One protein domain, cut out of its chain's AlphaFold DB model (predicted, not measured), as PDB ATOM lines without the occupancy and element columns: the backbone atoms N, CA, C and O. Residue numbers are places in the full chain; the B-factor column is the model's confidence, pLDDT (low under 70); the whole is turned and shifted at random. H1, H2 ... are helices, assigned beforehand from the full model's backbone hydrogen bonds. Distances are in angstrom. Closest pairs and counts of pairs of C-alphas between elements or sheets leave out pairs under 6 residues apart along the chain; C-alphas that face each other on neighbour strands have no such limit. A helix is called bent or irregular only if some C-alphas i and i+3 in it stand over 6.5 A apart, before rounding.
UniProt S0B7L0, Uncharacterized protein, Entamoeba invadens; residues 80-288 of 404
ATOM      1  N   ALA A  80      -6.474  11.355  87.965       89.62
ATOM      2  CA  ALA A  80      -7.573  10.564  88.514       89.62
ATOM      3  C   ALA A  80      -7.931   9.355  87.625       89.62
ATOM      4  O   ALA A  80      -8.101   8.251  88.147       89.62
ATOM      5  N   GLY A  81      -7.977   9.525  86.296       89.94
ATOM      6  CA  GLY A  81      -8.199   8.428  85.344       89.94
ATOM      7  C   GLY A  81      -7.112   7.351  85.426       89.94
ATOM      8  O   GLY A  81      -7.413   6.185  85.696       89.94
ATOM      9  N   GLN A  82      -5.843   7.760  85.319       88.75
ATOM     10  CA  GLN A  82      -4.678   6.874  85.454       88.75
ATOM     11  C   GLN A  82      -4.669   6.129  86.795       88.75
ATOM     12  O   GLN A  82      -4.385   4.931  86.853       88.75
ATOM     13  N   PHE A  83      -5.025   6.819  87.880       89.06
ATOM     14  CA  PHE A  83      -5.120   6.234  89.211       89.06
ATOM     15  C   PHE A  83      -6.198   5.147  89.292       89.06
ATOM     16  O   PHE A  83      -5.932   4.064  89.815       89.06
ATOM     17  N   ILE A  84      -7.390   5.385  88.732       91.50
ATOM     18  CA  ILE A  84      -8.457   4.374  88.661       91.50
ATOM     19  C   ILE A  84      -7.966   3.131  87.907       91.50
ATOM     20  O   ILE A  84      -8.110   2.014  88.412       91.50
ATOM     21  N   VAL A  85      -7.359   3.315  86.728       90.19
ATOM     22  CA  VAL A  85      -6.811   2.214  85.916       90.19
ATOM     23  C   VAL A  85      -5.761   1.435  86.709       90.19
ATOM     24  O   VAL A  85      -5.800   0.203  86.750       90.19
ATOM     25  N   TYR A  86      -4.848   2.144  87.379       87.12
ATOM     26  CA  TYR A  86      -3.812   1.548  88.216       87.12
ATOM     27  C   TYR A  86      -4.411   0.697  89.342       87.12
ATOM     28  O   TYR A  86      -4.044  -0.472  89.487       87.12
ATOM     29  N   CYS A  87      -5.364   1.242  90.107       88.44
ATOM     30  CA  CYS A  87      -6.013   0.527  91.203       88.44
ATOM     31  C   CYS A  87      -6.760  -0.721  90.725       88.44
ATOM     32  O   CYS A  87      -6.620  -1.769  91.350       88.44
ATOM     33  N   ILE A  88      -7.504  -0.641  89.616       90.00
ATOM     34  CA  ILE A  88      -8.222  -1.793  89.048       90.00
ATOM     35  C   ILE A  88      -7.236  -2.888  88.634       90.00
ATOM     36  O   ILE A  88      -7.376  -4.036  89.053       90.00
ATOM     37  N   LYS A  89      -6.217  -2.548  87.835       86.19
ATOM     38  CA  LYS A  89      -5.240  -3.532  87.340       86.19
ATOM     39  C   LYS A  89      -4.505  -4.214  88.485       86.19
ATOM     40  O   LYS A  89      -4.325  -5.430  88.460       86.19
ATOM     41  N   ARG A  90      -4.109  -3.449  89.507       83.75
ATOM     42  CA  ARG A  90      -3.454  -3.995  90.698       83.75
ATOM     43  C   ARG A  90      -4.393  -4.835  91.543       83.75
ATOM     44  O   ARG A  90      -3.992  -5.914  91.960       83.75
ATOM     45  N   GLU A  91      -5.637  -4.411  91.743       84.44
ATOM     46  CA  GLU A  91      -6.626  -5.227  92.443       84.44
ATOM     47  C   GLU A  91      -6.821  -6.584  91.755       84.44
ATOM     48  O   GLU A  91      -6.790  -7.617  92.424       84.44
ATOM     49  N   LEU A  92      -7.006  -6.594  90.432       84.19
ATOM     50  CA  LEU A  92      -7.215  -7.822  89.664       84.19
ATOM     51  C   LEU A  92      -5.976  -8.719  89.666       84.19
ATOM     52  O   LEU A  92      -6.119  -9.932  89.814       84.19
ATOM     53  N   PHE A  93      -4.780  -8.134  89.557       78.88
ATOM     54  CA  PHE A  93      -3.519  -8.867  89.640       78.88
ATOM     55  C   PHE A  93      -3.319  -9.494  91.026       78.88
ATOM     56  O   PHE A  93      -3.096 -10.694  91.125       78.88
ATOM     57  N   LEU A  94      -3.482  -8.719  92.103       75.25
ATOM     58  CA  LEU A  94      -3.315  -9.209  93.474       75.25
ATOM     59  C   LEU A  94      -4.405 -10.195  93.892       75.25
ATOM     60  O   LEU A  94      -4.159 -11.057  94.716       75.25
ATOM     61  N   ARG A  95      -5.616 -10.146  93.325       70.50
ATOM     62  CA  ARG A  95      -6.619 -11.202  93.567       70.50
ATOM     63  C   ARG A  95      -6.185 -12.572  93.035       70.50
ATOM     64  O   ARG A  95      -6.736 -13.578  93.478       70.50
ATOM     65  N   LEU A  96      -5.245 -12.620  92.089       60.03
ATOM     66  CA  LEU A  96      -4.615 -13.865  91.643       60.03
ATOM     67  C   LEU A  96      -3.506 -14.321  92.609       60.03
ATOM     68  O   LEU A  96      -3.168 -15.502  92.613       60.03
ATOM     69  N   ASP A  97      -2.983 -13.415  93.439       53.47
ATOM     70  CA  ASP A  97      -1.943 -13.676  94.431       53.47
ATOM     71  C   ASP A  97      -2.532 -13.698  95.854       53.47
ATOM     72  O   ASP A  97      -2.786 -12.681  96.494       53.47
ATOM     73  N   THR A  98      -2.764 -14.894  96.391       55.44
ATOM     74  CA  THR A  98      -3.404 -15.069  97.707       55.44
ATOM     75  C   THR A  98      -2.541 -14.643  98.901       55.44
ATOM     76  O   THR A  98      -2.994 -14.764 100.039       55.44
ATOM     77  N   SER A  99      -1.295 -14.209  98.681       51.97
ATOM     78  CA  SER A  99      -0.329 -13.966  99.757       51.97
ATOM     79  C   SER A  99      -0.295 -12.521 100.275       51.97
ATOM     80  O   SER A  99       0.150 -12.294 101.404       51.97
ATOM     81  N   GLU A 100      -0.816 -11.548  99.518       59.84
ATOM     82  CA  GLU A 100      -0.603 -10.124  99.802       59.84
ATOM     83  C   GLU A 100      -1.844  -9.384 100.329       59.84
ATOM     84  O   GLU A 100      -2.993  -9.627  99.952       59.84
ATOM     85  N   LYS A 101      -1.609  -8.427 101.237       67.00
ATOM     86  CA  LYS A 101      -2.647  -7.503 101.715       67.00
ATOM     87  C   LYS A 101      -2.983  -6.525 100.595       67.00
ATOM     88  O   LYS A 101      -2.129  -5.753 100.185       67.00
ATOM     89  N   ASN A 102      -4.240  -6.510 100.163       74.12
ATOM     90  CA  ASN A 102      -4.684  -5.699  99.035       74.12
ATOM     91  C   ASN A 102      -5.420  -4.419  99.508       74.12
ATOM     92  O   ASN A 102      -6.556  -4.525  99.982       74.12
ATOM     93  N   PRO A 103      -4.814  -3.215  99.398       81.69
ATOM     94  CA  PRO A 103      -5.443  -1.956  99.816       81.69
ATOM     95  C   PRO A 103      -6.450  -1.407  98.788       81.69
ATOM     96  O   PRO A 103      -7.329  -0.611  99.131       81.69
ATOM     97  N   TYR A 104      -6.349  -1.833  97.527       84.88
ATOM     98  CA  TYR A 104      -7.094  -1.266  96.402       84.88
ATOM     99  C   TYR A 104      -8.626  -1.419  96.501       84.88
ATOM    100  O   TYR A 104      -9.308  -0.431  96.229       84.88
ATOM    101  N   PRO A 105      -9.203  -2.550  96.969       82.31
ATOM    102  CA  PRO A 105     -10.646  -2.664  97.184       82.31
ATOM    103  C   PRO A 105     -11.193  -1.588  98.124       82.31
ATOM    104  O   PRO A 105     -12.277  -1.054  97.904       82.31
ATOM    105  N   PHE A 106     -10.439  -1.247  99.175       83.75
ATOM    106  CA  PHE A 106     -10.858  -0.236 100.143       83.75
ATOM    107  C   PHE A 106     -10.782   1.178  99.551       83.75
ATOM    108  O   PHE A 106     -11.695   1.980  99.757       83.75
ATOM    109  N   ILE A 107      -9.739   1.470  98.770       87.19
ATOM    110  CA  ILE A 107      -9.596   2.740  98.043       87.19
ATOM    111  C   ILE A 107     -10.735   2.915  97.032       87.19
ATOM    112  O   ILE A 107     -11.399   3.950  97.029       87.19
ATOM    113  N   LEU A 108     -11.010   1.895  96.216       86.88
ATOM    114  CA  LEU A 108     -12.079   1.919  95.213       86.88
ATOM    115  C   LEU A 108     -13.470   1.983  95.861       86.88
ATOM    116  O   LEU A 108     -14.345   2.705  95.386       86.88
ATOM    117  N   SER A 109     -13.676   1.309  96.996       84.88
ATOM    118  CA  SER A 109     -14.899   1.472  97.788       84.88
ATOM    119  C   SER A 109     -15.027   2.888  98.355       84.88
ATOM    120  O   SER A 109     -16.116   3.451  98.331       84.88
ATOM    121  N   SER A 110     -13.931   3.497  98.812       85.62
ATOM    122  CA  SER A 110     -13.926   4.882  99.303       85.62
ATOM    123  C   SER A 110     -14.225   5.891  98.192       85.62
ATOM    124  O   SER A 110     -14.943   6.862  98.435       85.62
ATOM    125  N   LEU A 111     -13.749   5.631  96.968       88.06
ATOM    126  CA  LEU A 111     -14.142   6.376  95.773       88.06
ATOM    127  C   LEU A 111     -15.659   6.310  95.584       88.06
ATOM    128  O   LEU A 111     -16.307   7.350  95.556       88.06
ATOM    129  N   LEU A 112     -16.243   5.107  95.530       86.31
ATOM    130  CA  LEU A 112     -17.698   4.958  95.414       86.31
ATOM    131  C   LEU A 112     -18.417   5.699  96.553       86.31
ATOM    132  O   LEU A 112     -19.288   6.524  96.300       86.31
ATOM    133  N   ASN A 113     -17.997   5.510  97.802       83.00
ATOM    134  CA  ASN A 113     -18.628   6.159  98.954       83.00
ATOM    135  C   ASN A 113     -18.646   7.688  98.853       83.00
ATOM    136  O   ASN A 113     -19.631   8.313  99.242       83.00
ATOM    137  N   SER A 114     -17.586   8.278  98.305       80.94
ATOM    138  CA  SER A 114     -17.465   9.729  98.147       80.94
ATOM    139  C   SER A 114     -18.354  10.278  97.027       80.94
ATOM    140  O   SER A 114     -18.776  11.430  97.094       80.94
ATOM    141  N   MET A 115     -18.676   9.455  96.023       83.12
ATOM    142  CA  MET A 115     -19.372   9.876  94.798       83.12
ATOM    143  C   MET A 115     -20.856   9.506  94.756       83.12
ATOM    144  O   MET A 115     -21.597  10.021  93.921       83.12
ATOM    145  N   LEU A 116     -21.310   8.614  95.640       83.38
ATOM    146  CA  LEU A 116     -22.687   8.109  95.643       83.38
ATOM    147  C   LEU A 116     -23.668   8.947  96.472       83.38
ATOM    148  O   LEU A 116     -24.838   8.584  96.540       83.38
ATOM    149  N   GLY A 117     -23.244  10.063  97.074       80.50
ATOM    150  CA  GLY A 117     -24.086  10.896  97.948       80.50
ATOM    151  C   GLY A 117     -25.489  11.205  97.388       80.50
ATOM    152  O   GLY A 117     -26.475  10.821  98.019       80.50
ATOM    153  N   PRO A 118     -25.614  11.799  96.182       82.06
ATOM    154  CA  PRO A 118     -26.919  12.097  95.578       82.06
ATOM    155  C   PRO A 118     -27.783  10.852  95.326       82.06
ATOM    156  O   PRO A 118     -28.994  10.864  95.542       82.06
ATOM    157  N   ILE A 119     -27.155   9.745  94.915       87.25
ATOM    158  CA  ILE A 119     -27.835   8.467  94.662       87.25
ATOM    159  C   ILE A 119     -28.368   7.878  95.973       87.25
ATOM    160  O   ILE A 119     -29.493   7.380  96.026       87.25
ATOM    161  N   VAL A 120     -27.582   7.968  97.049       87.31
ATOM    162  CA  VAL A 120     -27.979   7.519  98.388       87.31
ATOM    163  C   VAL A 120     -29.215   8.286  98.862       87.31
ATOM    164  O   VAL A 120     -30.143   7.665  99.376       87.31
ATOM    165  N   GLU A 121     -29.283   9.602  98.651       87.56
ATOM    166  CA  GLU A 121     -30.456  10.404  99.030       87.56
ATOM    167  C   GLU A 121     -31.737   9.991  98.296       87.56
ATOM    168  O   GLU A 121     -32.795   9.862  98.922       87.56
ATOM    169  N   ASP A 122     -31.659   9.773  96.983       90.19
ATOM    170  CA  ASP A 122     -32.797   9.321  96.175       90.19
ATOM    171  C   ASP A 122     -33.317   7.965  96.646       90.19
ATOM    172  O   ASP A 122     -34.529   7.754  96.767       90.19
ATOM    173  N   ILE A 123     -32.402   7.059  96.982       91.12
ATOM    174  CA  ILE A 123     -32.760   5.736  97.473       91.12
ATOM    175  C   ILE A 123     -33.343   5.814  98.880       91.12
ATOM    176  O   ILE A 123     -34.357   5.174  99.132       91.12
ATOM    177  N   ILE A 124     -32.801   6.647  99.774       89.62
ATOM    178  CA  ILE A 124     -33.412   6.891 101.089       89.62
ATOM    179  C   ILE A 124     -34.860   7.356 100.919       89.62
ATOM    180  O   ILE A 124     -35.760   6.792 101.543       89.62
ATOM    181  N   LYS A 125     -35.122   8.323 100.030       90.88
ATOM    182  CA  LYS A 125     -36.488   8.797  99.748       90.88
ATOM    183  C   LYS A 125     -37.380   7.671  99.220       90.88
ATOM    184  O   LYS A 125     -38.511   7.525  99.695       90.88
ATOM    185  N   LEU A 126     -36.885   6.875  98.268       92.25
ATOM    186  CA  LEU A 126     -37.600   5.723  97.713       92.25
ATOM    187  C   LEU A 126     -37.954   4.716  98.814       92.25
ATOM    188  O   LEU A 126     -39.128   4.374  98.978       92.25
ATOM    189  N   THR A 127     -36.968   4.276  99.596       90.69
ATOM    190  CA  THR A 127     -37.165   3.271 100.641       90.69
ATOM    191  C   THR A 127     -38.082   3.788 101.741       90.69
ATOM    192  O   THR A 127     -39.004   3.076 102.121       90.69
ATOM    193  N   THR A 128     -37.933   5.035 102.200       88.31
ATOM    194  CA  THR A 128     -38.835   5.627 103.203       88.31
ATOM    195  C   THR A 128     -40.276   5.750 102.698       88.31
ATOM    196  O   THR A 128     -41.223   5.539 103.457       88.31
ATOM    197  N   LYS A 129     -40.489   6.096 101.421       90.56
ATOM    198  CA  LYS A 129     -41.839   6.113 100.828       90.56
ATOM    199  C   LYS A 129     -42.437   4.704 100.806       90.56
ATOM    200  O   LYS A 129     -43.614   4.515 101.126       90.56
ATOM    201  N   TYR A 130     -41.620   3.720 100.451       88.44
ATOM    202  CA  TYR A 130     -42.046   2.338 100.322       88.44
ATOM    203  C   TYR A 130     -42.362   1.692 101.681       88.44
ATOM    204  O   TYR A 130     -43.445   1.131 101.852       88.44
ATOM    205  N   THR A 131     -41.505   1.869 102.693       87.69
ATOM    206  CA  THR A 131     -41.740   1.357 104.057       87.69
ATOM    207  C   THR A 131     -43.012   1.931 104.678       87.69
ATOM    208  O   THR A 131     -43.766   1.199 105.316       87.69
ATOM    209  N   LYS A 132     -43.310   3.216 104.441       86.50
ATOM    210  CA  LYS A 132     -44.571   3.843 104.876       86.50
ATOM    211  C   LYS A 132     -45.795   3.217 104.216       86.50
ATOM    212  O   LYS A 132     -46.799   3.003 104.888       86.50
ATOM    213  N   THR A 133     -45.706   2.912 102.922       86.06
ATOM    214  CA  THR A 133     -46.800   2.296 102.151       86.06
ATOM    215  C   THR A 133     -47.105   0.879 102.643       86.06
ATOM    216  O   THR A 133     -48.254   0.452 102.640       86.06
ATOM    217  N   LEU A 134     -46.083   0.167 103.118       83.69
ATOM    218  CA  LEU A 134     -46.183  -1.214 103.589       83.69
ATOM    219  C   LEU A 134     -46.397  -1.351 105.096       83.69
ATOM    220  O   LEU A 134     -46.410  -2.470 105.613       83.69
ATOM    221  N   LYS A 135     -46.566  -0.246 105.823       82.62
ATOM    222  CA  LYS A 135     -46.751  -0.279 107.274       82.62
ATOM    223  C   LYS A 135     -47.934  -1.185 107.646       82.62
ATOM    224  O   LYS A 135     -49.055  -0.969 107.201       82.62
ATOM    225  N   GLY A 136     -47.676  -2.185 108.491       72.88
ATOM    226  CA  GLY A 136     -48.677  -3.176 108.907       72.88
ATOM    227  C   GLY A 136     -48.855  -4.360 107.947       72.88
ATOM    228  O   GLY A 136     -49.668  -5.238 108.223       72.88
ATOM    229  N   THR A 137     -48.087  -4.420 106.856       76.31
ATOM    230  CA  THR A 137     -48.071  -5.562 105.934       76.31
ATOM    231  C   THR A 137     -47.038  -6.584 106.400       76.31
ATOM    232  O   THR A 137     -45.869  -6.255 106.588       76.31
ATOM    233  N   ASP A 138     -47.446  -7.841 106.568       73.25
ATOM    234  CA  ASP A 138     -46.507  -8.952 106.743       73.25
ATOM    235  C   ASP A 138     -45.843  -9.261 105.391       73.25
ATOM    236  O   ASP A 138     -46.527  -9.676 104.457       73.25
ATOM    237  N   LEU A 139     -44.522  -9.101 105.279       73.69
ATOM    238  CA  LEU A 139     -43.738  -9.450 104.084       73.69
ATOM    239  C   LEU A 139     -42.948 -10.757 104.231       73.69
ATOM    240  O   LEU A 139     -42.109 -11.056 103.386       73.69
ATOM    241  N   SER A 140     -43.224 -11.572 105.257       71.12
ATOM    242  CA  SER A 140     -42.599 -12.890 105.369       71.12
ATOM    243  C   SER A 140     -42.963 -13.759 104.162       71.12
ATOM    244  O   SER A 140     -44.149 -13.983 103.865       71.12
ATOM    245  N   LEU A 141     -41.917 -14.223 103.473       68.12
ATOM    246  CA  LEU A 141     -41.963 -15.171 102.359       68.12
ATOM    247  C   LEU A 141     -41.550 -16.596 102.780       68.12
ATOM    248  O   LEU A 141     -41.658 -17.514 101.975       68.12
ATOM    249  N   LYS A 142     -41.080 -16.792 104.022       66.44
ATOM    250  CA  LYS A 142     -40.398 -18.027 104.455       66.44
ATOM    251  C   LYS A 142     -41.334 -19.217 104.718       66.44
ATOM    252  O   LYS A 142     -40.904 -20.348 104.535       66.44
ATOM    253  N   ASP A 143     -42.606 -18.971 105.045       57.88
ATOM    254  CA  ASP A 143     -43.534 -20.009 105.539       57.88
ATOM    255  C   ASP A 143     -44.771 -20.242 104.647       57.88
ATOM    256  O   ASP A 143     -45.805 -20.711 105.124       57.88
ATOM    257  N   ARG A 144     -44.742 -19.860 103.361       60.06
ATOM    258  CA  ARG A 144     -45.944 -19.895 102.501       60.06
ATOM    259  C   ARG A 144     -45.805 -20.805 101.291       60.06
ATOM    260  O   ARG A 144     -44.741 -20.905 100.693       60.06
ATOM    261  N   ASP A 145     -46.937 -21.390 100.895       64.31
ATOM    262  CA  ASP A 145     -47.070 -22.082  99.615       64.31
ATOM    263  C   ASP A 145     -46.756 -21.095  98.461       64.31
ATOM    264  O   ASP A 145     -47.444 -20.062  98.364       64.31
ATOM    265  N   PRO A 146     -45.756 -21.376  97.595       60.12
ATOM    266  CA  PRO A 146     -45.436 -20.617  96.376       60.12
ATOM    267  C   PRO A 146     -46.632 -20.148  95.578       60.12
ATOM    268  O   PRO A 146     -46.654 -19.034  95.066       60.12
ATOM    269  N   LYS A 147     -47.601 -21.052  95.422       65.00
ATOM    270  CA  LYS A 147     -48.711 -20.885  94.492       65.00
ATOM    271  C   LYS A 147     -49.894 -20.199  95.157       65.00
ATOM    272  O   LYS A 147     -50.933 -20.005  94.530       65.00
ATOM    273  N   SER A 148     -49.756 -19.815  96.427       72.56
ATOM    274  CA  SER A 148     -50.769 -19.015  97.094       72.56
ATOM    275  C   SER A 148     -50.812 -17.611  96.490       72.56
ATOM    276  O   SER A 148     -49.794 -16.929  96.355       72.56
ATOM    277  N   SER A 149     -52.023 -17.123  96.219       73.50
ATOM    278  CA  SER A 149     -52.256 -15.758  95.723       73.50
ATOM    279  C   SER A 149     -51.671 -14.673  96.639       73.50
ATOM    280  O   SER A 149     -51.391 -13.556  96.206       73.50
ATOM    281  N   ALA A 150     -51.464 -14.985  97.922       74.75
ATOM    282  CA  ALA A 150     -50.831 -14.090  98.877       74.75
ATOM    283  C   ALA A 150     -49.301 -14.022  98.717       74.75
ATOM    284  O   ALA A 150     -48.740 -12.940  98.875       74.75
ATOM    285  N   CYS A 151     -48.628 -15.138  98.406       72.56
ATOM    286  CA  CYS A 151     -47.190 -15.147  98.111       72.56
ATOM    287  C   CYS A 151     -46.895 -14.373  96.817       72.56
ATOM    288  O   CYS A 151     -45.990 -13.540  96.785       72.56
ATOM    289  N   GLU A 152     -47.730 -14.560  95.793       75.88
ATOM    290  CA  GLU A 152     -47.622 -13.850  94.517       75.88
ATOM    291  C   GLU A 152     -47.789 -12.329  94.685       75.88
ATOM    292  O   GLU A 152     -46.937 -11.559  94.242       75.88
ATOM    293  N   LYS A 153     -48.827 -11.875  95.406       81.12
ATOM    294  CA  LYS A 153     -49.042 -10.442  95.687       81.12
ATOM    295  C   LYS A 153     -47.859  -9.795  96.412       81.12
ATOM    296  O   LYS A 153     -47.454  -8.694  96.043       81.12
ATOM    297  N   LYS A 154     -47.295 -10.467  97.423       79.75
ATOM    298  CA  LYS A 154     -46.119  -9.970  98.161       79.75
ATOM    299  C   LYS A 154     -44.864  -9.954  97.288       79.75
ATOM    300  O   LYS A 154     -44.117  -8.982  97.311       79.75
ATOM    301  N   SER A 155     -44.649 -11.003  96.496       80.31
ATOM    302  CA  SER A 155     -43.513 -11.092  95.572       80.31
ATOM    303  C   SER A 155     -43.575  -9.991  94.516       80.31
ATOM    304  O   SER A 155     -42.557  -9.372  94.221       80.31
ATOM    305  N   LYS A 156     -44.776  -9.668  94.019       83.31
ATOM    306  CA  LYS A 156     -44.998  -8.539  93.111       83.31
ATOM    307  C   LYS A 156     -44.646  -7.200  93.758       83.31
ATOM    308  O   LYS A 156     -43.916  -6.419  93.160       83.31
ATOM    309  N   GLN A 157     -45.086  -6.967  94.995       85.31
ATOM    310  CA  GLN A 157     -44.718  -5.768  95.752       85.31
ATOM    311  C   GLN A 157     -43.192  -5.653  95.908       85.31
ATOM    312  O   GLN A 157     -42.612  -4.622  95.568       85.31
ATOM    313  N   ILE A 158     -42.525  -6.725  96.347       87.62
ATOM    314  CA  ILE A 158     -41.063  -6.756  96.505       87.62
ATOM    315  C   ILE A 158     -40.354  -6.502  95.168       87.62
ATOM    316  O   ILE A 158     -39.418  -5.704  95.125       87.62
ATOM    317  N   LYS A 159     -40.818  -7.117  94.073       88.88
ATOM    318  CA  LYS A 159     -40.289  -6.891  92.722       88.88
ATOM    319  C   LYS A 159     -40.431  -5.431  92.291       88.88
ATOM    320  O   LYS A 159     -39.462  -4.880  91.789       88.88
ATOM    321  N   GLU A 160     -41.582  -4.797  92.511       89.06
ATOM    322  CA  GLU A 160     -41.806  -3.384  92.162       89.06
ATOM    323  C   GLU A 160     -40.805  -2.459  92.874       89.06
ATOM    324  O   GLU A 160     -40.239  -1.556  92.257       89.06
ATOM    325  N   TYR A 161     -40.527  -2.713  94.157       90.12
ATOM    326  CA  TYR A 161     -39.508  -1.959  94.889       90.12
ATOM    327  C   TYR A 161     -38.093  -2.237  94.385       90.12
ATOM    328  O   TYR A 161     -37.331  -1.296  94.174       90.12
ATOM    329  N   LEU A 162     -37.739  -3.509  94.176       91.19
ATOM    330  CA  LEU A 162     -36.420  -3.880  93.666       91.19
ATOM    331  C   LEU A 162     -36.188  -3.298  92.276       91.19
ATOM    332  O   LEU A 162     -35.109  -2.784  92.022       91.19
ATOM    333  N   GLN A 163     -37.195  -3.303  91.408       92.12
ATOM    334  CA  GLN A 163     -37.122  -2.672  90.097       92.12
ATOM    335  C   GLN A 163     -36.838  -1.171  90.222       92.12
ATOM    336  O   GLN A 163     -35.865  -0.701  89.639       92.12
ATOM    337  N   ALA A 164     -37.608  -0.435  91.031       91.69
ATOM    338  CA  ALA A 164     -37.371   0.995  91.248       91.69
ATOM    339  C   ALA A 164     -35.982   1.272  91.856       91.69
ATOM    340  O   ALA A 164     -35.316   2.239  91.494       91.69
ATOM    341  N   PHE A 165     -35.518   0.405  92.758       92.25
ATOM    342  CA  PHE A 165     -34.177   0.480  93.334       92.25
ATOM    343  C   PHE A 165     -33.097   0.268  92.265       92.25
ATOM    344  O   PHE A 165     -32.173   1.072  92.137       92.25
ATOM    345  N   PHE A 166     -33.225  -0.796  91.469       91.69
ATOM    346  CA  PHE A 166     -32.293  -1.139  90.402       91.69
ATOM    347  C   PHE A 166     -32.260  -0.089  89.299       91.69
ATOM    348  O   PHE A 166     -31.184   0.205  88.787       91.69
ATOM    349  N   GLU A 167     -33.394   0.513  88.950       89.19
ATOM    350  CA  GLU A 167     -33.455   1.622  87.999       89.19
ATOM    351  C   GLU A 167     -32.577   2.795  88.440       89.19
ATOM    352  O   GLU A 167     -31.884   3.360  87.602       89.19
ATOM    353  N   ILE A 168     -32.523   3.099  89.741       89.44
ATOM    354  CA  ILE A 168     -31.651   4.151  90.273       89.44
ATOM    355  C   ILE A 168     -30.176   3.726  90.229       89.44
ATOM    356  O   ILE A 168     -29.343   4.483  89.737       89.44
ATOM    357  N   ILE A 169     -29.836   2.529  90.724       88.31
ATOM    358  CA  ILE A 169     -28.424   2.116  90.862       88.31
ATOM    359  C   ILE A 169     -27.770   1.635  89.559       88.31
ATOM    360  O   ILE A 169     -26.552   1.516  89.499       88.31
ATOM    361  N   THR A 170     -28.552   1.348  88.516       86.25
ATOM    362  CA  THR A 170     -28.027   0.930  87.200       86.25
ATOM    363  C   THR A 170     -28.119   2.008  86.127       86.25
ATOM    364  O   THR A 170     -27.680   1.796  84.997       86.25
ATOM    365  N   ASP A 171     -28.704   3.164  86.437       86.69
ATOM    366  CA  ASP A 171     -28.712   4.309  85.531       86.69
ATOM    367  C   ASP A 171     -27.365   5.035  85.596       86.69
ATOM    368  O   ASP A 171     -27.162   5.934  86.413       86.69
ATOM    369  N   LEU A 172     -26.437   4.640  84.716       82.50
ATOM    370  CA  LEU A 172     -25.095   5.225  84.623       82.50
ATOM    371  C   LEU A 172     -25.106   6.752  84.493       82.50
ATOM    372  O   LEU A 172     -24.156   7.392  84.935       82.50
ATOM    373  N   ASN A 173     -26.156   7.357  83.930       85.38
ATOM    374  CA  ASN A 173     -26.218   8.808  83.752       85.38
ATOM    375  C   ASN A 173     -26.349   9.570  85.075       85.38
ATOM    376  O   ASN A 173     -26.032  10.756  85.125       85.38
ATOM    377  N   ARG A 174     -26.783   8.898  86.148       86.06
ATOM    378  CA  ARG A 174     -26.858   9.472  87.499       86.06
ATOM    379  C   ARG A 174     -25.516   9.494  88.216       86.06
ATOM    380  O   ARG A 174     -25.379  10.183  89.224       86.06
ATOM    381  N   PHE A 175     -24.545   8.727  87.734       87.25
ATOM    382  CA  PHE A 175     -23.238   8.625  88.362       87.25
ATOM    383  C   PHE A 175     -22.287   9.699  87.817       87.25
ATOM    384  O   PHE A 175     -22.291   9.970  86.611       87.25
ATOM    385  N   PRO A 176     -21.417  10.272  88.669       89.50
ATOM    386  CA  PRO A 176     -20.334  11.135  88.213       89.50
ATOM    387  C   PRO A 176     -19.437  10.439  87.185       89.50
ATOM    388  O   PRO A 176     -19.277   9.213  87.208       89.50
ATOM    389  N   VAL A 177     -18.804  11.235  86.314       91.50
ATOM    390  CA  VAL A 177     -17.914  10.764  85.234       91.50
ATOM    391  C   VAL A 177     -16.905   9.734  85.745       91.50
ATOM    392  O   VAL A 177     -16.771   8.676  85.138       91.50
ATOM    393  N   CYS A 178     -16.275   9.984  86.897       91.81
ATOM    394  CA  CYS A 178     -15.280   9.089  87.483       91.81
ATOM    395  C   CYS A 178     -15.822   7.701  87.853       91.81
ATOM    396  O   CYS A 178     -15.114   6.711  87.692       91.81
ATOM    397  N   VAL A 179     -17.075   7.586  88.307       91.94
ATOM    398  CA  VAL A 179     -17.675   6.284  88.645       91.94
ATOM    399  C   VAL A 179     -18.071   5.527  87.380       91.94
ATOM    400  O   VAL A 179     -17.837   4.324  87.285       91.94
ATOM    401  N   ARG A 180     -18.600   6.230  86.371       92.81
ATOM    402  CA  ARG A 180     -18.861   5.631  85.051       92.81
ATOM    403  C   ARG A 180     -17.564   5.123  84.423       92.81
ATOM    404  O   ARG A 180     -17.524   4.002  83.928       92.81
ATOM    405  N   TYR A 181     -16.496   5.917  84.517       94.69
ATOM    406  CA  TYR A 181     -15.161   5.551  84.054       94.69
ATOM    407  C   TYR A 181     -14.602   4.337  84.811       94.69
ATOM    408  O   TYR A 181     -14.101   3.405  84.184       94.69
ATOM    409  N   TYR A 182     -14.755   4.294  86.141       94.19
ATOM    410  CA  TYR A 182     -14.408   3.132  86.966       94.19
ATOM    411  C   TYR A 182     -15.123   1.862  86.497       94.19
ATOM    412  O   TYR A 182     -14.468   0.852  86.244       94.19
ATOM    413  N   TYR A 183     -16.444   1.906  86.316       94.62
ATOM    414  CA  TYR A 183     -17.212   0.749  85.855       94.62
ATOM    415  C   TYR A 183     -16.852   0.314  84.434       94.62
ATOM    416  O   TYR A 183     -16.720  -0.886  84.182       94.62
ATOM    417  N   ALA A 184     -16.650   1.262  83.520       95.12
ATOM    418  CA  ALA A 184     -16.245   0.969  82.151       95.12
ATOM    419  C   ALA A 184     -14.869   0.296  82.100       95.12
ATOM    420  O   ALA A 184     -14.699  -0.737  81.450       95.12
ATOM    421  N   THR A 185     -13.905   0.851  82.833       95.00
ATOM    422  CA  THR A 185     -12.538   0.330  82.924       95.00
ATOM    423  C   THR A 185     -12.524  -1.043  83.582       95.00
ATOM    424  O   THR A 185     -11.944  -1.978  83.037       95.00
ATOM    425  N   LEU A 186     -13.228  -1.211  84.705       94.56
ATOM    426  CA  LEU A 186     -13.315  -2.493  85.399       94.56
ATOM    427  C   LEU A 186     -13.932  -3.570  84.503       94.56
ATOM    428  O   LEU A 186     -13.421  -4.685  84.459       94.56
ATOM    429  N   SER A 187     -14.988  -3.235  83.757       94.88
ATOM    430  CA  SER A 187     -15.626  -4.155  82.811       94.88
ATOM    431  C   SER A 187     -14.651  -4.606  81.719       94.88
ATOM    432  O   SER A 187     -14.512  -5.806  81.480       94.88
ATOM    433  N   LYS A 188     -13.910  -3.667  81.108       94.38
ATOM    434  CA  LYS A 188     -12.897  -3.966  80.079       94.38
ATOM    435  C   LYS A 188     -11.774  -4.853  80.621       94.38
ATOM    436  O   LYS A 188     -11.436  -5.869  80.008       94.38
ATOM    437  N   GLU A 189     -11.233  -4.513  81.787       92.62
ATOM    438  CA  GLU A 189     -10.138  -5.264  82.412       92.62
ATOM    439  C   GLU A 189     -10.595  -6.659  82.869       92.62
ATOM    440  O   GLU A 189      -9.898  -7.644  82.631       92.62
ATOM    441  N   LEU A 190     -11.801  -6.796  83.434       92.88
ATOM    442  CA  LEU A 190     -12.377  -8.094  83.803       92.88
ATOM    443  C   LEU A 190     -12.635  -8.984  82.586       92.88
ATOM    444  O   LEU A 190     -12.324 -10.173  82.639       92.88
ATOM    445  N   LYS A 191     -13.175  -8.439  81.488       92.69
ATOM    446  CA  LYS A 191     -13.360  -9.196  80.237       92.69
ATOM    447  C   LYS A 191     -12.020  -9.672  79.660       92.69
ATOM    448  O   LYS A 191     -11.970 -10.740  79.061       92.69
ATOM    449  N   THR A 192     -10.944  -8.918  79.882       90.31
ATOM    450  CA  THR A 192      -9.597  -9.252  79.397       90.31
ATOM    451  C   THR A 192      -8.898 -10.281  80.291       90.31
ATOM    452  O   THR A 192      -8.393 -11.284  79.797       90.31
ATOM    453  N   MET A 193      -8.870 -10.063  81.610       87.44
ATOM    454  CA  MET A 193      -8.105 -10.889  82.555       87.44
ATOM    455  C   MET A 193      -8.898 -12.073  83.128       87.44
ATOM    456  O   MET A 193      -8.312 -13.099  83.463       87.44
ATOM    457  N   GLN A 194     -10.220 -11.942  83.286       86.31
ATOM    458  CA  GLN A 194     -11.092 -12.940  83.923       86.31
ATOM    459  C   GLN A 194     -12.439 -13.105  83.180       86.31
ATOM    460  O   GLN A 194     -13.505 -12.969  83.794       86.31
ATOM    461  N   PRO A 195     -12.438 -13.460  81.878       87.44
ATOM    462  CA  PRO A 195     -13.636 -13.472  81.027       87.44
ATOM    463  C   PRO A 195     -14.753 -14.400  81.511       87.44
ATOM    464  O   PRO A 195     -15.907 -14.183  81.172       87.44
ATOM    465  N   ILE A 196     -14.456 -15.427  82.310       88.19
ATOM    466  CA  ILE A 196     -15.479 -16.327  82.870       88.19
ATOM    467  C   ILE A 196     -16.199 -15.672  84.060       88.19
ATOM    468  O   ILE A 196     -17.403 -15.837  84.233       88.19
ATOM    469  N   ASN A 197     -15.477 -14.890  84.866       87.81
ATOM    470  CA  ASN A 197     -15.978 -14.299  86.110       87.81
ATOM    471  C   ASN A 197     -16.358 -12.819  85.967       87.81
ATOM    472  O   ASN A 197     -16.692 -12.179  86.966       87.81
ATOM    473  N   TRP A 198     -16.325 -12.265  84.752       92.19
ATOM    474  CA  TRP A 198     -16.519 -10.833  84.523       92.19
ATOM    475  C   TRP A 198     -17.851 -10.322  85.093       92.19
ATOM    476  O   TRP A 198     -17.860  -9.348  85.840       92.19
ATOM    477  N   MET A 199     -18.962 -11.025  84.837       93.44
ATOM    478  CA  MET A 199     -20.287 -10.639  85.332       93.44
ATOM    479  C   MET A 199     -20.330 -10.663  86.861       93.44
ATOM    480  O   MET A 199     -20.888  -9.765  87.484       93.44
ATOM    481  N   LYS A 200     -19.686 -11.655  87.484       91.56
ATOM    482  CA  LYS A 200     -19.569 -11.742  88.943       91.56
ATOM    483  C   LYS A 200     -18.810 -10.543  89.513       91.56
ATOM    484  O   LYS A 200     -19.282  -9.933  90.469       91.56
ATOM    485  N   GLY A 201     -17.671 -10.185  88.919       90.50
ATOM    486  CA  GLY A 201     -16.898  -9.009  89.326       90.50
ATOM    487  C   GLY A 201     -17.685  -7.708  89.152       90.50
ATOM    488  O   GLY A 201     -17.720  -6.881  90.062       90.50
ATOM    489  N   MET A 202     -18.403  -7.568  88.036       93.31
ATOM    490  CA  MET A 202     -19.241  -6.399  87.777       93.31
ATOM    491  C   MET A 202     -20.431  -6.303  88.729       93.31
ATOM    492  O   MET A 202     -20.687  -5.226  89.251       93.31
ATOM    493  N   VAL A 203     -21.126  -7.400  89.041       92.94
ATOM    494  CA  VAL A 203     -22.207  -7.399  90.043       92.94
ATOM    495  C   VAL A 203     -21.680  -7.023  91.431       92.94
ATOM    496  O   VAL A 203     -22.331  -6.266  92.151       92.94
ATOM    497  N   GLN A 204     -20.484  -7.486  91.804       89.94
ATOM    498  CA  GLN A 204     -19.847  -7.077  93.058       89.94
ATOM    499  C   GLN A 204     -19.592  -5.565  93.118       89.94
ATOM    500  O   GLN A 204     -19.919  -4.932  94.120       89.94
ATOM    501  N   ALA A 205     -19.059  -4.977  92.046       89.50
ATOM    502  CA  ALA A 205     -18.715  -3.557  92.008       89.50
ATOM    503  C   ALA A 205     -19.919  -2.625  91.775       89.50
ATOM    504  O   ALA A 205     -19.987  -1.547  92.362       89.50
ATOM    505  N   ALA A 206     -20.857  -3.016  90.912       90.19
ATOM    506  CA  ALA A 206     -21.962  -2.173  90.456       90.19
ATOM    507  C   ALA A 206     -23.250  -2.340  91.267       90.19
ATOM    508  O   ALA A 206     -24.059  -1.420  91.308       90.19
ATOM    509  N   LEU A 207     -23.458  -3.501  91.900       90.94
ATOM    510  CA  LEU A 207     -24.659  -3.767  92.694       90.94
ATOM    511  C   LEU A 207     -24.318  -3.872  94.183       90.94
ATOM    512  O   LEU A 207     -24.821  -3.077  94.975       90.94
ATOM    513  N   TYR A 208     -23.449  -4.811  94.573       90.38
ATOM    514  CA  TYR A 208     -23.189  -5.082  95.993       90.38
ATOM    515  C   TYR A 208     -22.481  -3.936  96.715       90.38
ATOM    516  O   TYR A 208     -22.952  -3.519  97.769       90.38
ATOM    517  N   ALA A 209     -21.391  -3.400  96.159       86.81
ATOM    518  CA  ALA A 209     -20.645  -2.329  96.820       86.81
ATOM    519  C   ALA A 209     -21.503  -1.062  97.062       86.81
ATOM    520  O   ALA A 209     -21.527  -0.584  98.200       86.81
ATOM    521  N   PRO A 210     -22.278  -0.551  96.078       88.12
ATOM    522  CA  PRO A 210     -23.237   0.526  96.319       88.12
ATOM    523  C   PRO A 210     -24.321   0.134  97.325       88.12
ATOM    524  O   PRO A 210     -24.622   0.909  98.235       88.12
ATOM    525  N   PHE A 211     -24.891  -1.070  97.199       90.44
ATOM    526  CA  PHE A 211     -25.941  -1.548  98.096       90.44
ATOM    527  C   PHE A 211     -25.484  -1.581  99.553       90.44
ATOM    528  O   PHE A 211     -26.208  -1.094 100.413       90.44
ATOM    529  N   ASP A 212     -24.286  -2.081  99.849       88.38
ATOM    530  CA  ASP A 212     -23.776  -2.166 101.219       88.38
ATOM    531  C   ASP A 212     -23.614  -0.779 101.864       88.38
ATOM    532  O   ASP A 212     -23.931  -0.599 103.046       88.38
ATOM    533  N   LEU A 213     -23.169   0.221 101.095       85.69
ATOM    534  CA  LEU A 213     -23.096   1.615 101.549       85.69
ATOM    535  C   LEU A 213     -24.490   2.176 101.858       85.69
ATOM    536  O   LEU A 213     -24.730   2.739 102.933       85.69
ATOM    537  N   ILE A 214     -25.409   2.018 100.907       89.62
ATOM    538  CA  ILE A 214     -26.787   2.496 101.017       89.62
ATOM    539  C   ILE A 214     -27.474   1.830 102.208       89.62
ATOM    540  O   ILE A 214     -28.072   2.506 103.039       89.62
ATOM    541  N   PHE A 215     -27.338   0.513 102.338       90.06
ATOM    542  CA  PHE A 215     -27.951  -0.283 103.389       90.06
ATOM    543  C   PHE A 215     -27.462   0.138 104.775       90.06
ATOM    544  O   PHE A 215     -28.274   0.378 105.668       90.06
ATOM    545  N   LYS A 216     -26.145   0.327 104.953       88.19
ATOM    546  CA  LYS A 216     -25.577   0.869 106.202       88.19
ATOM    547  C   LYS A 216     -26.149   2.243 106.547       88.19
ATOM    548  O   LYS A 216     -26.336   2.544 107.724       88.19
ATOM    549  N   THR A 217     -26.418   3.074 105.544       88.56
ATOM    550  CA  THR A 217     -27.004   4.404 105.740       88.56
ATOM    551  C   THR A 217     -28.487   4.307 106.103       88.56
ATOM    552  O   THR A 217     -28.915   4.909 107.086       88.56
ATOM    553  N   LEU A 218     -29.256   3.478 105.395       90.12
ATOM    554  CA  LEU A 218     -30.668   3.214 105.679       90.12
ATOM    555  C   LEU A 218     -30.877   2.670 107.095       90.12
ATOM    556  O   LEU A 218     -31.757   3.155 107.795       90.12
ATOM    557  N   MET A 219     -30.030   1.744 107.551       89.19
ATOM    558  CA  MET A 219     -30.071   1.197 108.916       89.19
ATOM    559  C   MET A 219     -29.857   2.258 110.008       89.19
ATOM    560  O   MET A 219     -30.306   2.067 111.133       89.19
ATOM    561  N   LYS A 220     -29.169   3.369 109.706       89.00
ATOM    562  CA  LYS A 220     -28.999   4.495 110.642       89.00
ATOM    563  C   LYS A 220     -30.201   5.438 110.645       89.00
ATOM    564  O   LYS A 220     -30.471   6.071 111.660       89.00
ATOM    565  N   VAL A 221     -30.883   5.564 109.506       87.81
ATOM    566  CA  VAL A 221     -32.024   6.477 109.319       87.81
ATOM    567  C   VAL A 221     -33.337   5.834 109.772       87.81
ATOM    568  O   VAL A 221     -34.189   6.510 110.340       87.81
ATOM    569  N   MET A 222     -33.509   4.535 109.527       87.12
ATOM    570  CA  MET A 222     -34.701   3.782 109.911       87.12
ATOM    571  C   MET A 222     -34.577   3.305 111.349       87.12
ATOM    572  O   MET A 222     -33.704   2.507 111.676       87.12
ATOM    573  N   THR A 223     -35.467   3.781 112.213       85.25
ATOM    574  CA  THR A 223     -35.409   3.487 113.652       85.25
ATOM    575  C   THR A 223     -36.552   2.597 114.122       85.25
ATOM    576  O   THR A 223     -36.530   2.125 115.256       85.25
ATOM    577  N   GLN A 224     -37.582   2.378 113.297       87.88
ATOM    578  CA  GLN A 224     -38.763   1.619 113.702       87.88
ATOM    579  C   GLN A 224     -38.591   0.134 113.347       87.88
ATOM    580  O   GLN A 224     -38.220  -0.206 112.227       87.88
ATOM    581  N   ASN A 225     -38.923  -0.773 114.275       86.50
ATOM    582  CA  ASN A 225     -38.717  -2.222 114.098       86.50
ATOM    583  C   ASN A 225     -39.333  -2.785 112.807       86.50
ATOM    584  O   ASN A 225     -38.755  -3.667 112.178       86.50
ATOM    585  N   TYR A 226     -40.500  -2.283 112.386       85.69
ATOM    586  CA  TYR A 226     -41.113  -2.747 111.140       85.69
ATOM    587  C   TYR A 226     -40.355  -2.259 109.898       85.69
ATOM    588  O   TYR A 226     -40.273  -3.006 108.930       85.69
ATOM    589  N   GLU A 227     -39.779  -1.052 109.915       87.88
ATOM    590  CA  GLU A 227     -38.958  -0.535 108.811       87.88
ATOM    591  C   GLU A 227     -37.703  -1.391 108.650       87.88
ATOM    592  O   GLU A 227     -37.375  -1.798 107.538       87.88
ATOM    593  N   LEU A 228     -37.064  -1.742 109.772       88.00
ATOM    594  CA  LEU A 228     -35.898  -2.622 109.803       88.00
ATOM    595  C   LEU A 228     -36.222  -4.026 109.275       88.00
ATOM    596  O   LEU A 228     -35.480  -4.556 108.455       88.00
ATOM    597  N   ASN A 229     -37.352  -4.612 109.680       87.12
ATOM    598  CA  ASN A 229     -37.781  -5.920 109.172       87.12
ATOM    599  C   ASN A 229     -38.023  -5.898 107.657       87.12
ATOM    600  O   ASN A 229     -37.593  -6.805 106.947       87.12
ATOM    601  N   ILE A 230     -38.686  -4.854 107.159       86.81
ATOM    602  CA  ILE A 230     -38.921  -4.657 105.726       86.81
ATOM    603  C   ILE A 230     -37.580  -4.521 104.979       86.81
ATOM    604  O   ILE A 230     -37.372  -5.157 103.947       86.81
ATOM    605  N   LEU A 231     -36.645  -3.745 105.530       89.56
ATOM    606  CA  LEU A 231     -35.316  -3.535 104.963       89.56
ATOM    607  C   LEU A 231     -34.492  -4.838 104.906       89.56
ATOM    608  O   LEU A 231     -33.833  -5.098 103.900       89.56
ATOM    609  N   LEU A 232     -34.573  -5.689 105.934       89.00
ATOM    610  CA  LEU A 232     -33.936  -7.012 105.946       89.00
ATOM    611  C   LEU A 232     -34.504  -7.935 104.859       89.00
ATOM    612  O   LEU A 232     -33.734  -8.566 104.136       89.00
ATOM    613  N   VAL A 233     -35.831  -7.955 104.682       87.81
ATOM    614  CA  VAL A 233     -36.474  -8.717 103.597       87.81
ATOM    615  C   VAL A 233     -35.987  -8.234 102.230       87.81
ATOM    616  O   VAL A 233     -35.665  -9.057 101.372       87.81
ATOM    617  N   PHE A 234     -35.859  -6.919 102.020       88.69
ATOM    618  CA  PHE A 234     -35.302  -6.402 100.767       88.69
ATOM    619  C   PHE A 234     -33.837  -6.747 100.573       88.69
ATOM    620  O   PHE A 234     -33.455  -7.038  99.448       88.69
ATOM    621  N   SER A 235     -33.024  -6.743 101.627       91.19
ATOM    622  CA  SER A 235     -31.629  -7.179 101.530       91.19
ATOM    623  C   SER A 235     -31.527  -8.632 101.076       91.19
ATOM    624  O   SER A 235     -30.751  -8.942 100.170       91.19
ATOM    625  N   ASP A 236     -32.334  -9.520 101.653       89.31
ATOM    626  CA  ASP A 236     -32.340 -10.931 101.264       89.31
ATOM    627  C   ASP A 236     -32.827 -11.113  99.817       89.31
ATOM    628  O   ASP A 236     -32.230 -11.874  99.049       89.31
ATOM    629  N   ALA A 237     -33.863 -10.375  99.413       89.50
ATOM    630  CA  ALA A 237     -34.404 -10.401  98.056       89.50
ATOM    631  C   ALA A 237     -33.433  -9.804  97.015       89.50
ATOM    632  O   ALA A 237     -33.241 -10.373  95.940       89.50
ATOM    633  N   PHE A 238     -32.760  -8.700  97.351       92.56
ATOM    634  CA  PHE A 238     -31.722  -8.069  96.535       92.56
ATOM    635  C   PHE A 238     -30.549  -9.021  96.296       92.56
ATOM    636  O   PHE A 238     -30.096  -9.175  95.159       92.56
ATOM    637  N   ARG A 239     -30.077  -9.695  97.355       90.44
ATOM    638  CA  ARG A 239     -29.017 -10.713  97.273       90.44
ATOM    639  C   ARG A 239     -29.436 -11.892  96.401       90.44
ATOM    640  O   ARG A 239     -28.644 -12.343  95.578       90.44
ATOM    641  N   ALA A 240     -30.673 -12.369  96.543       89.06
ATOM    642  CA  ALA A 240     -31.200 -13.451  95.714       89.06
ATOM    643  C   ALA A 240     -31.186 -13.083  94.218       89.06
ATOM    644  O   ALA A 240     -30.607 -13.820  93.422       89.06
ATOM    645  N   LEU A 241     -31.724 -11.916  93.846       90.69
ATOM    646  CA  LEU A 241     -31.718 -11.462  92.448       90.69
ATOM    647  C   LEU A 241     -30.302 -11.215  91.923       90.69
ATOM    648  O   LEU A 241     -29.973 -11.652  90.823       90.69
ATOM    649  N   SER A 242     -29.442 -10.567  92.711       91.44
ATOM    650  CA  SER A 242     -28.052 -10.290  92.321       91.44
ATOM    651  C   SER A 242     -27.258 -11.581  92.091       91.44
ATOM    652  O   SER A 242     -26.488 -11.671  91.136       91.44
ATOM    653  N   ASN A 243     -27.486 -12.624  92.897       90.19
ATOM    654  CA  ASN A 243     -26.902 -13.952  92.675       90.19
ATOM    655  C   ASN A 243     -27.356 -14.579  91.352       90.19
ATOM    656  O   ASN A 243     -26.532 -15.134  90.623       90.19
ATOM    657  N   SER A 244     -28.625 -14.411  90.990       89.75
ATOM    658  CA  SER A 244     -29.167 -14.872  89.709       89.75
ATOM    659  C   SER A 244     -28.594 -14.114  88.508       89.75
ATOM    660  O   SER A 244     -28.346 -14.713  87.458       89.75
ATOM    661  N   VAL A 245     -28.312 -12.813  88.655       89.81
ATOM    662  CA  VAL A 245     -27.592 -12.022  87.638       89.81
ATOM    663  C   VAL A 245     -26.188 -12.593  87.410       89.81
ATOM    664  O   VAL A 245     -25.763 -12.726  86.265       89.81
ATOM    665  N   MET A 246     -25.503 -13.028  88.472       88.44
ATOM    666  CA  MET A 246     -24.192 -13.689  88.378       88.44
ATOM    667  C   MET A 246     -24.246 -15.123  87.826       88.44
ATOM    668  O   MET A 246     -23.195 -15.700  87.564       88.44
ATOM    669  N   GLY A 247     -25.436 -15.714  87.666       82.50
ATOM    670  CA  GLY A 247     -25.590 -17.123  87.289       82.50
ATOM    671  C   GLY A 247     -25.245 -18.104  88.414       82.50
ATOM    672  O   GLY A 247     -24.941 -19.262  88.142       82.50
ATOM    673  N   VAL A 248     -25.263 -17.654  89.672       83.25
ATOM    674  CA  VAL A 248     -25.053 -18.526  90.833       83.25
ATOM    675  C   VAL A 248     -26.343 -19.287  91.111       83.25
ATOM    676  O   VAL A 248     -27.389 -18.676  91.335       83.25
ATOM    677  N   GLU A 249     -26.268 -20.617  91.129       75.38
ATOM    678  CA  GLU A 249     -27.388 -21.453  91.556       75.38
ATOM    679  C   GLU A 249     -27.760 -21.131  93.002       75.38
ATOM    680  O   GLU A 249     -26.949 -21.267  93.922       75.38
ATOM    681  N   ILE A 250     -29.009 -20.725  93.210       70.06
ATOM    682  CA  ILE A 250     -29.570 -20.644  94.551       70.06
ATOM    683  C   ILE A 250     -29.856 -22.071  94.996       70.06
ATOM    684  O   ILE A 250     -30.520 -22.822  94.290       70.06
ATOM    685  N   ARG A 251     -29.318 -22.448  96.151       62.03
ATOM    686  CA  ARG A 251     -29.630 -23.707  96.818       62.03
ATOM    687  C   ARG A 251     -30.314 -23.364  98.141       62.03
ATOM    688  O   ARG A 251     -29.984 -22.362  98.773       62.03
ATOM    689  N   ASP A 252     -31.310 -24.165  98.499       60.72
ATOM    690  CA  ASP A 252     -31.877 -24.265  99.852       60.72
ATOM    691  C   ASP A 252     -32.914 -23.225 100.320       60.72
ATOM    692  O   ASP A 252     -33.378 -23.320 101.453       60.72
ATOM    693  N   GLU A 253     -33.405 -22.306  99.476       72.25
ATOM    694  CA  GLU A 253     -34.545 -21.449  99.857       72.25
ATOM    695  C   GLU A 253     -35.572 -21.270  98.733       72.25
ATOM    696  O   GLU A 253     -35.380 -20.524  97.773       72.25
ATOM    697  N   PHE A 254     -36.717 -21.933  98.900       74.81
ATOM    698  CA  PHE A 254     -37.777 -22.019  97.899       74.81
ATOM    699  C   PHE A 254     -38.298 -20.640  97.431       74.81
ATOM    700  O   PHE A 254     -38.440 -20.389  96.234       74.81
ATOM    701  N   TRP A 255     -38.542 -19.704  98.354       74.94
ATOM    702  CA  TRP A 255     -39.069 -18.376  98.012       74.94
ATOM    703  C   TRP A 255     -38.098 -17.542  97.160       74.94
ATOM    704  O   TRP A 255     -38.543 -16.702  96.377       74.94
ATOM    705  N   LYS A 256     -36.783 -17.793  97.264       81.00
ATOM    706  CA  LYS A 256     -35.770 -17.142  96.421       81.00
ATOM    707  C   LYS A 256     -35.866 -17.631  94.979       81.00
ATOM    708  O   LYS A 256     -35.798 -16.814  94.066       81.00
ATOM    709  N   HIS A 257     -36.085 -18.934  94.770       78.81
ATOM    710  CA  HIS A 257     -36.358 -19.477  93.434       78.81
ATOM    711  C   HIS A 257     -37.612 -18.857  92.827       78.81
ATOM    712  O   HIS A 257     -37.562 -18.366  91.704       78.81
ATOM    713  N   PHE A 258     -38.705 -18.809  93.590       76.88
ATOM    714  CA  PHE A 258     -39.958 -18.232  93.112       76.88
ATOM    715  C   PHE A 258     -39.815 -16.746  92.741       76.88
ATOM    716  O   PHE A 258     -40.252 -16.325  91.670       76.88
ATOM    717  N   LEU A 259     -39.144 -15.951  93.584       81.44
ATOM    718  CA  LEU A 259     -38.865 -14.544  93.292       81.44
ATOM    719  C   LEU A 259     -38.031 -14.378  92.013       81.44
ATOM    720  O   LEU A 259     -38.305 -13.470  91.227       81.44
ATOM    721  N   ASN A 260     -37.038 -15.243  91.790       81.31
ATOM    722  CA  ASN A 260     -36.202 -15.214  90.589       81.31
ATOM    723  C   ASN A 260     -36.980 -15.553  89.320       81.31
ATOM    724  O   ASN A 260     -36.838 -14.846  88.326       81.31
ATOM    725  N   GLU A 261     -37.796 -16.609  89.343       82.38
ATOM    726  CA  GLU A 261     -38.640 -16.986  88.203       82.38
ATOM    727  C   GLU A 261     -39.575 -15.832  87.822       82.38
ATOM    728  O   GLU A 261     -39.650 -15.432  86.657       82.38
ATOM    729  N   TYR A 262     -40.207 -15.224  88.830       82.25
ATOM    730  CA  TYR A 262     -41.113 -14.088  88.661       82.25
ATOM    731  C   TYR A 262     -40.413 -12.781  88.238       82.25
ATOM    732  O   TYR A 262     -41.052 -11.863  87.713       82.25
ATOM    733  N   SER A 263     -39.100 -12.679  88.457       87.94
ATOM    734  CA  SER A 263     -38.279 -11.496  88.152       87.94
ATOM    735  C   SER A 263     -37.258 -11.757  87.039       87.94
ATOM    736  O   SER A 263     -36.233 -11.081  86.960       87.94
ATOM    737  N   SER A 264     -37.507 -12.754  86.189       87.94
ATOM    738  CA  SER A 264     -36.623 -13.137  85.081       87.94
ATOM    739  C   SER A 264     -36.405 -12.009  84.061       87.94
ATOM    740  O   SER A 264     -35.294 -11.828  83.557       87.94
ATOM    741  N   ASP A 265     -37.433 -11.200  83.816       90.50
ATOM    742  CA  ASP A 265     -37.389  -9.953  83.045       90.50
ATOM    743  C   ASP A 265     -36.408  -8.933  83.644       90.50
ATOM    744  O   ASP A 265     -35.538  -8.416  82.943       90.50
ATOM    745  N   LEU A 266     -36.494  -8.697  84.955       89.94
ATOM    746  CA  LEU A 266     -35.613  -7.783  85.679       89.94
ATOM    747  C   LEU A 266     -34.165  -8.293  85.696       89.94
ATOM    748  O   LEU A 266     -33.239  -7.514  85.491       89.94
ATOM    749  N   ILE A 267     -33.957  -9.600  85.885       91.44
ATOM    750  CA  ILE A 267     -32.622 -10.220  85.826       91.44
ATOM    751  C   ILE A 267     -31.992 -10.012  84.444       91.44
ATOM    752  O   ILE A 267     -30.809  -9.685  84.355       91.44
ATOM    753  N   THR A 268     -32.772 -10.187  83.376       92.19
ATOM    754  CA  THR A 268     -32.300  -9.999  81.995       92.19
ATOM    755  C   THR A 268     -31.937  -8.537  81.744       92.19
ATOM    756  O   THR A 268     -30.820  -8.250  81.324       92.19
ATOM    757  N   LEU A 269     -32.815  -7.609  82.134       91.88
ATOM    758  CA  LEU A 269     -32.561  -6.170  82.037       91.88
ATOM    759  C   LEU A 269     -31.274  -5.754  82.766       91.88
ATOM    760  O   LEU A 269     -30.494  -4.952  82.252       91.88
ATOM    761  N   LEU A 270     -31.037  -6.298  83.963       92.62
ATOM    762  CA  LEU A 270     -29.830  -6.024  84.744       92.62
ATOM    763  C   LEU A 270     -28.565  -6.535  84.057       92.62
ATOM    764  O   LEU A 270     -27.567  -5.813  84.014       92.62
ATOM    765  N   LYS A 271     -28.602  -7.757  83.508       93.19
ATOM    766  CA  LYS A 271     -27.481  -8.321  82.741       93.19
ATOM    767  C   LYS A 271     -27.146  -7.450  81.537       93.19
ATOM    768  O   LYS A 271     -25.971  -7.157  81.329       93.19
ATOM    769  N   ASP A 272     -28.161  -7.004  80.802       92.75
ATOM    770  CA  ASP A 272     -27.979  -6.168  79.617       92.75
ATOM    771  C   ASP A 272     -27.381  -4.807  79.982       92.75
ATOM    772  O   ASP A 272     -26.393  -4.391  79.379       92.75
ATOM    773  N   LYS A 273     -27.909  -4.139  81.019       92.31
ATOM    774  CA  LYS A 273     -27.366  -2.855  81.486       92.31
ATOM    775  C   LYS A 273     -25.913  -2.969  81.942       92.31
ATOM    776  O   LYS A 273     -25.078  -2.197  81.484       92.31
ATOM    777  N   ILE A 274     -25.595  -3.936  82.806       93.00
ATOM    778  CA  ILE A 274     -24.218  -4.157  83.284       93.00
ATOM    779  C   ILE A 274     -23.294  -4.518  82.115       93.00
ATOM    780  O   ILE A 274     -22.152  -4.063  82.054       93.00
ATOM    781  N   GLY A 275     -23.793  -5.307  81.161       90.94
ATOM    782  CA  GLY A 275     -23.052  -5.702  79.969       90.94
ATOM    783  C   GLY A 275     -22.697  -4.556  79.028       90.94
ATOM    784  O   GLY A 275     -21.778  -4.733  78.234       90.94
ATOM    785  N   GLN A 276     -23.368  -3.407  79.149       91.88
ATOM    786  CA  GLN A 276     -23.124  -2.194  78.364       91.88
ATOM    787  C   GLN A 276     -22.177  -1.197  79.050       91.88
ATOM    788  O   GLN A 276     -21.858  -0.164  78.464       91.88
ATOM    789  N   TYR A 277     -21.715  -1.457  80.278       92.38
ATOM    790  CA  TYR A 277     -20.891  -0.492  81.022       92.38
ATOM    791  C   TYR A 277     -19.559  -0.166  80.332       92.38
ATOM    792  O   TYR A 277     -19.059   0.947  80.460       92.38
ATOM    793  N   ASP A 278     -18.993  -1.097  79.563       90.81
ATOM    794  CA  ASP A 278     -17.766  -0.890  78.785       90.81
ATOM    795  C   ASP A 278     -17.951  -0.028  77.527       90.81
ATOM    796  O   ASP A 278     -16.952   0.403  76.946       90.81
ATOM    797  N   LEU A 279     -19.195   0.262  77.126       91.06
ATOM    798  CA  LEU A 279     -19.501   1.167  76.012       91.06
ATOM    799  C   LEU A 279     -19.288   2.642  76.371       91.06
ATOM    800  O   LEU A 279     -19.246   3.487  75.480       91.06
ATOM    801  N   PHE A 280     -19.160   2.968  77.658       92.44
ATOM    802  CA  PHE A 280     -18.839   4.323  78.081       92.44
ATOM    803  C   PHE A 280     -17.403   4.687  77.661       92.44
ATOM    804  O   PHE A 280     -16.439   3.978  77.970       92.44
ATOM    805  N   LEU A 281     -17.282   5.805  76.944       88.38
ATOM    806  CA  LEU A 281     -16.028   6.371  76.456       88.38
ATOM    807  C   LEU A 281     -15.810   7.731  77.123       88.38
ATOM    808  O   LEU A 281     -16.728   8.546  77.189       88.38
ATOM    809  N   CYS A 282     -14.609   7.931  77.646       89.75
ATOM    810  CA  CYS A 282     -14.152   9.139  78.321       89.75
ATOM    811  C   CYS A 282     -12.626   9.099  78.288       89.75
ATOM    812  O   CYS A 282     -12.050   8.025  78.505       89.75
ATOM    813  N   GLU A 283     -11.994  10.227  77.985       87.06
ATOM    814  CA  GLU A 283     -10.535  10.326  78.013       87.06
ATOM    815  C   GLU A 283     -10.041  10.337  79.468       87.06
ATOM    816  O   GLU A 283     -10.776  10.725  80.380       87.06
ATOM    817  N   GLU A 284      -8.822   9.848  79.713       86.44
ATOM    818  CA  GLU A 284      -8.267   9.757  81.072       86.44
ATOM    819  C   GLU A 284      -8.102  11.137  81.715       86.44
ATOM    820  O   GLU A 284      -8.328  11.269  82.920       86.44
ATOM    821  N   GLU A 285      -7.763  12.155  80.917       85.44
ATOM    822  CA  GLU A 285      -7.598  13.537  81.374       85.44
ATOM    823  C   GLU A 285      -8.924  14.209  81.765       85.44
ATOM    824  O   GLU A 285      -8.931  15.167  82.538       85.44
ATOM    825  N   GLU A 286     -10.060  13.714  81.265       88.19
ATOM    826  CA  GLU A 286     -11.394  14.256  81.570       88.19
ATOM    827  C   GLU A 286     -11.954  13.736  82.902       88.19
ATOM    828  O   GLU A 286     -12.982  14.211  83.401       88.19
ATOM    829  N   VAL A 287     -11.303  12.733  83.490       92.56
ATOM    830  CA  VAL A 287     -11.737  12.134  84.747       92.56
ATOM    831  C   VAL A 287     -11.321  13.029  85.908       92.56
ATOM    832  O   VAL A 287     -10.142  13.285  86.119       92.56
ATOM    833  N   SER A 288     -12.295  13.427  86.725       90.31
ATOM    834  CA  SER A 288     -12.058  14.103  88.001       90.31
ATOM    835  C   SER A 288     -12.971  13.549  89.087       90.31
ATOM    836  O   SER A 288     -14.119  13.169  88.830       90.31
TER     837      SER A 288
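AT A GLANCE: This is residues 80 to 288 of the 404 residues of an uncharacterized protein of Entamoeba invadens (UniProt S0B7L0). An elongated block of helices: H6, which is bent, and H7 run opposite ways across one side of a layer made by H3, H4 and H9, and H1, H2 and H5 form a group at one end of the long axis, with H5 packed on H6a. H3 and H4 form a helical hairpin along the long axis, the short H8 packs on H4 and H7, and residues 95 to 101, between H1 and H2, stick out. The printed part has 209 residues with nine named helices, H1 to H9 in order along the chain, and no named strand; the class is all helix. It is compact, with a radius of gyration of the C-alphas of 18.1 A and spans of 53 by 33 by 33 A.

IN THESE COORDINATES: H1, residues 80 to 94, begins at C-alpha 80 at (-7.573, 10.564, 88.514) and is 20.8 A long. H2 has residues 104 to 115. H3, residues 117 to 133, is 24.6 A long, and H4, residues 149 to 169, is 30.2 A long, starting at C-alpha 149 at (-52.256, -15.758, 95.723). H5, residues 177 to 193, is 23.9 A long. By its hydrogen bonds H6 was assigned as one helix, residues 198 to 221, but it is bent: C-alphas 206 and 209 are 6.5 A apart. Its arms are H6a, residues 198 to 206, and H6b, residues 209 to 221, at a shallow tilt of 29 degrees. H7, residues 225 to 245, is 30.3 A long. H8 has residues 254 to 262, and H9, residues 264 to 275, ends at C-alpha 275 at (-23.052, -5.702, 79.969).

HOW THE PARTS SIT: H1, H2 and H5 form an up and down bundle, each running against the one before it in the chain. H1 and H2 are a hairpin, touching at Cys 87 and Tyr 104, their closest C-alphas, 5.6 A apart, with a steep tilt of 37 degrees, only just past shallow. H2 and H5 only just touch, with 3 pairs of C-alphas within 8 A, the closest being Leu 112 and Val 179 at 6.9 A. H5 and H6a are a hairpin at a shallow tilt of 21 degrees, closest at the C-alphas of Leu 190 and Trp 198, 5.0 A. The hub is H6, which taken whole touches 6 other helices. H6b touches H3 at a steep tilt of 57 degrees, the closest C-alphas being Val 120 and Ile 214, 5.8 A. H3 and H4 are a hairpin at a shallow tilt of 18 degrees, closest at the C-alphas of Ile 123 and Phe 165, 6.8 A. H4 and H7 touch about perpendicular, at 76 degrees, closest at the C-alphas of Leu 162 and Phe 238, 6.9 A. H7 touches H8, closest at the C-alphas of Ala 240 and Lys 256, 5.9 A. H9 touches H6a about perpendicular, at 89 degrees, closest at the C-alphas of Met 202 and Ile 274, 7.1 A. H1 is apart from H7, for instance. Every O i to N i+4 pair is within hydrogen-bond range in H1, H2, H3, H4, H5, H6a, H7, H8 and H9; in H6b 8 of 9 are.

THE WHOLE: The two C-alphas farthest apart are those of Ser 148 and Glu 285, 56.3 A. The printed part has no cut. The link from H3 to H4, residues 134 to 148, is long; residues 276 to 288 after H9 hold no named element. The mean pLDDT of the printed part is 85.1; residues 96 to 101, 141 to 147 and 251 to 252 are under 70.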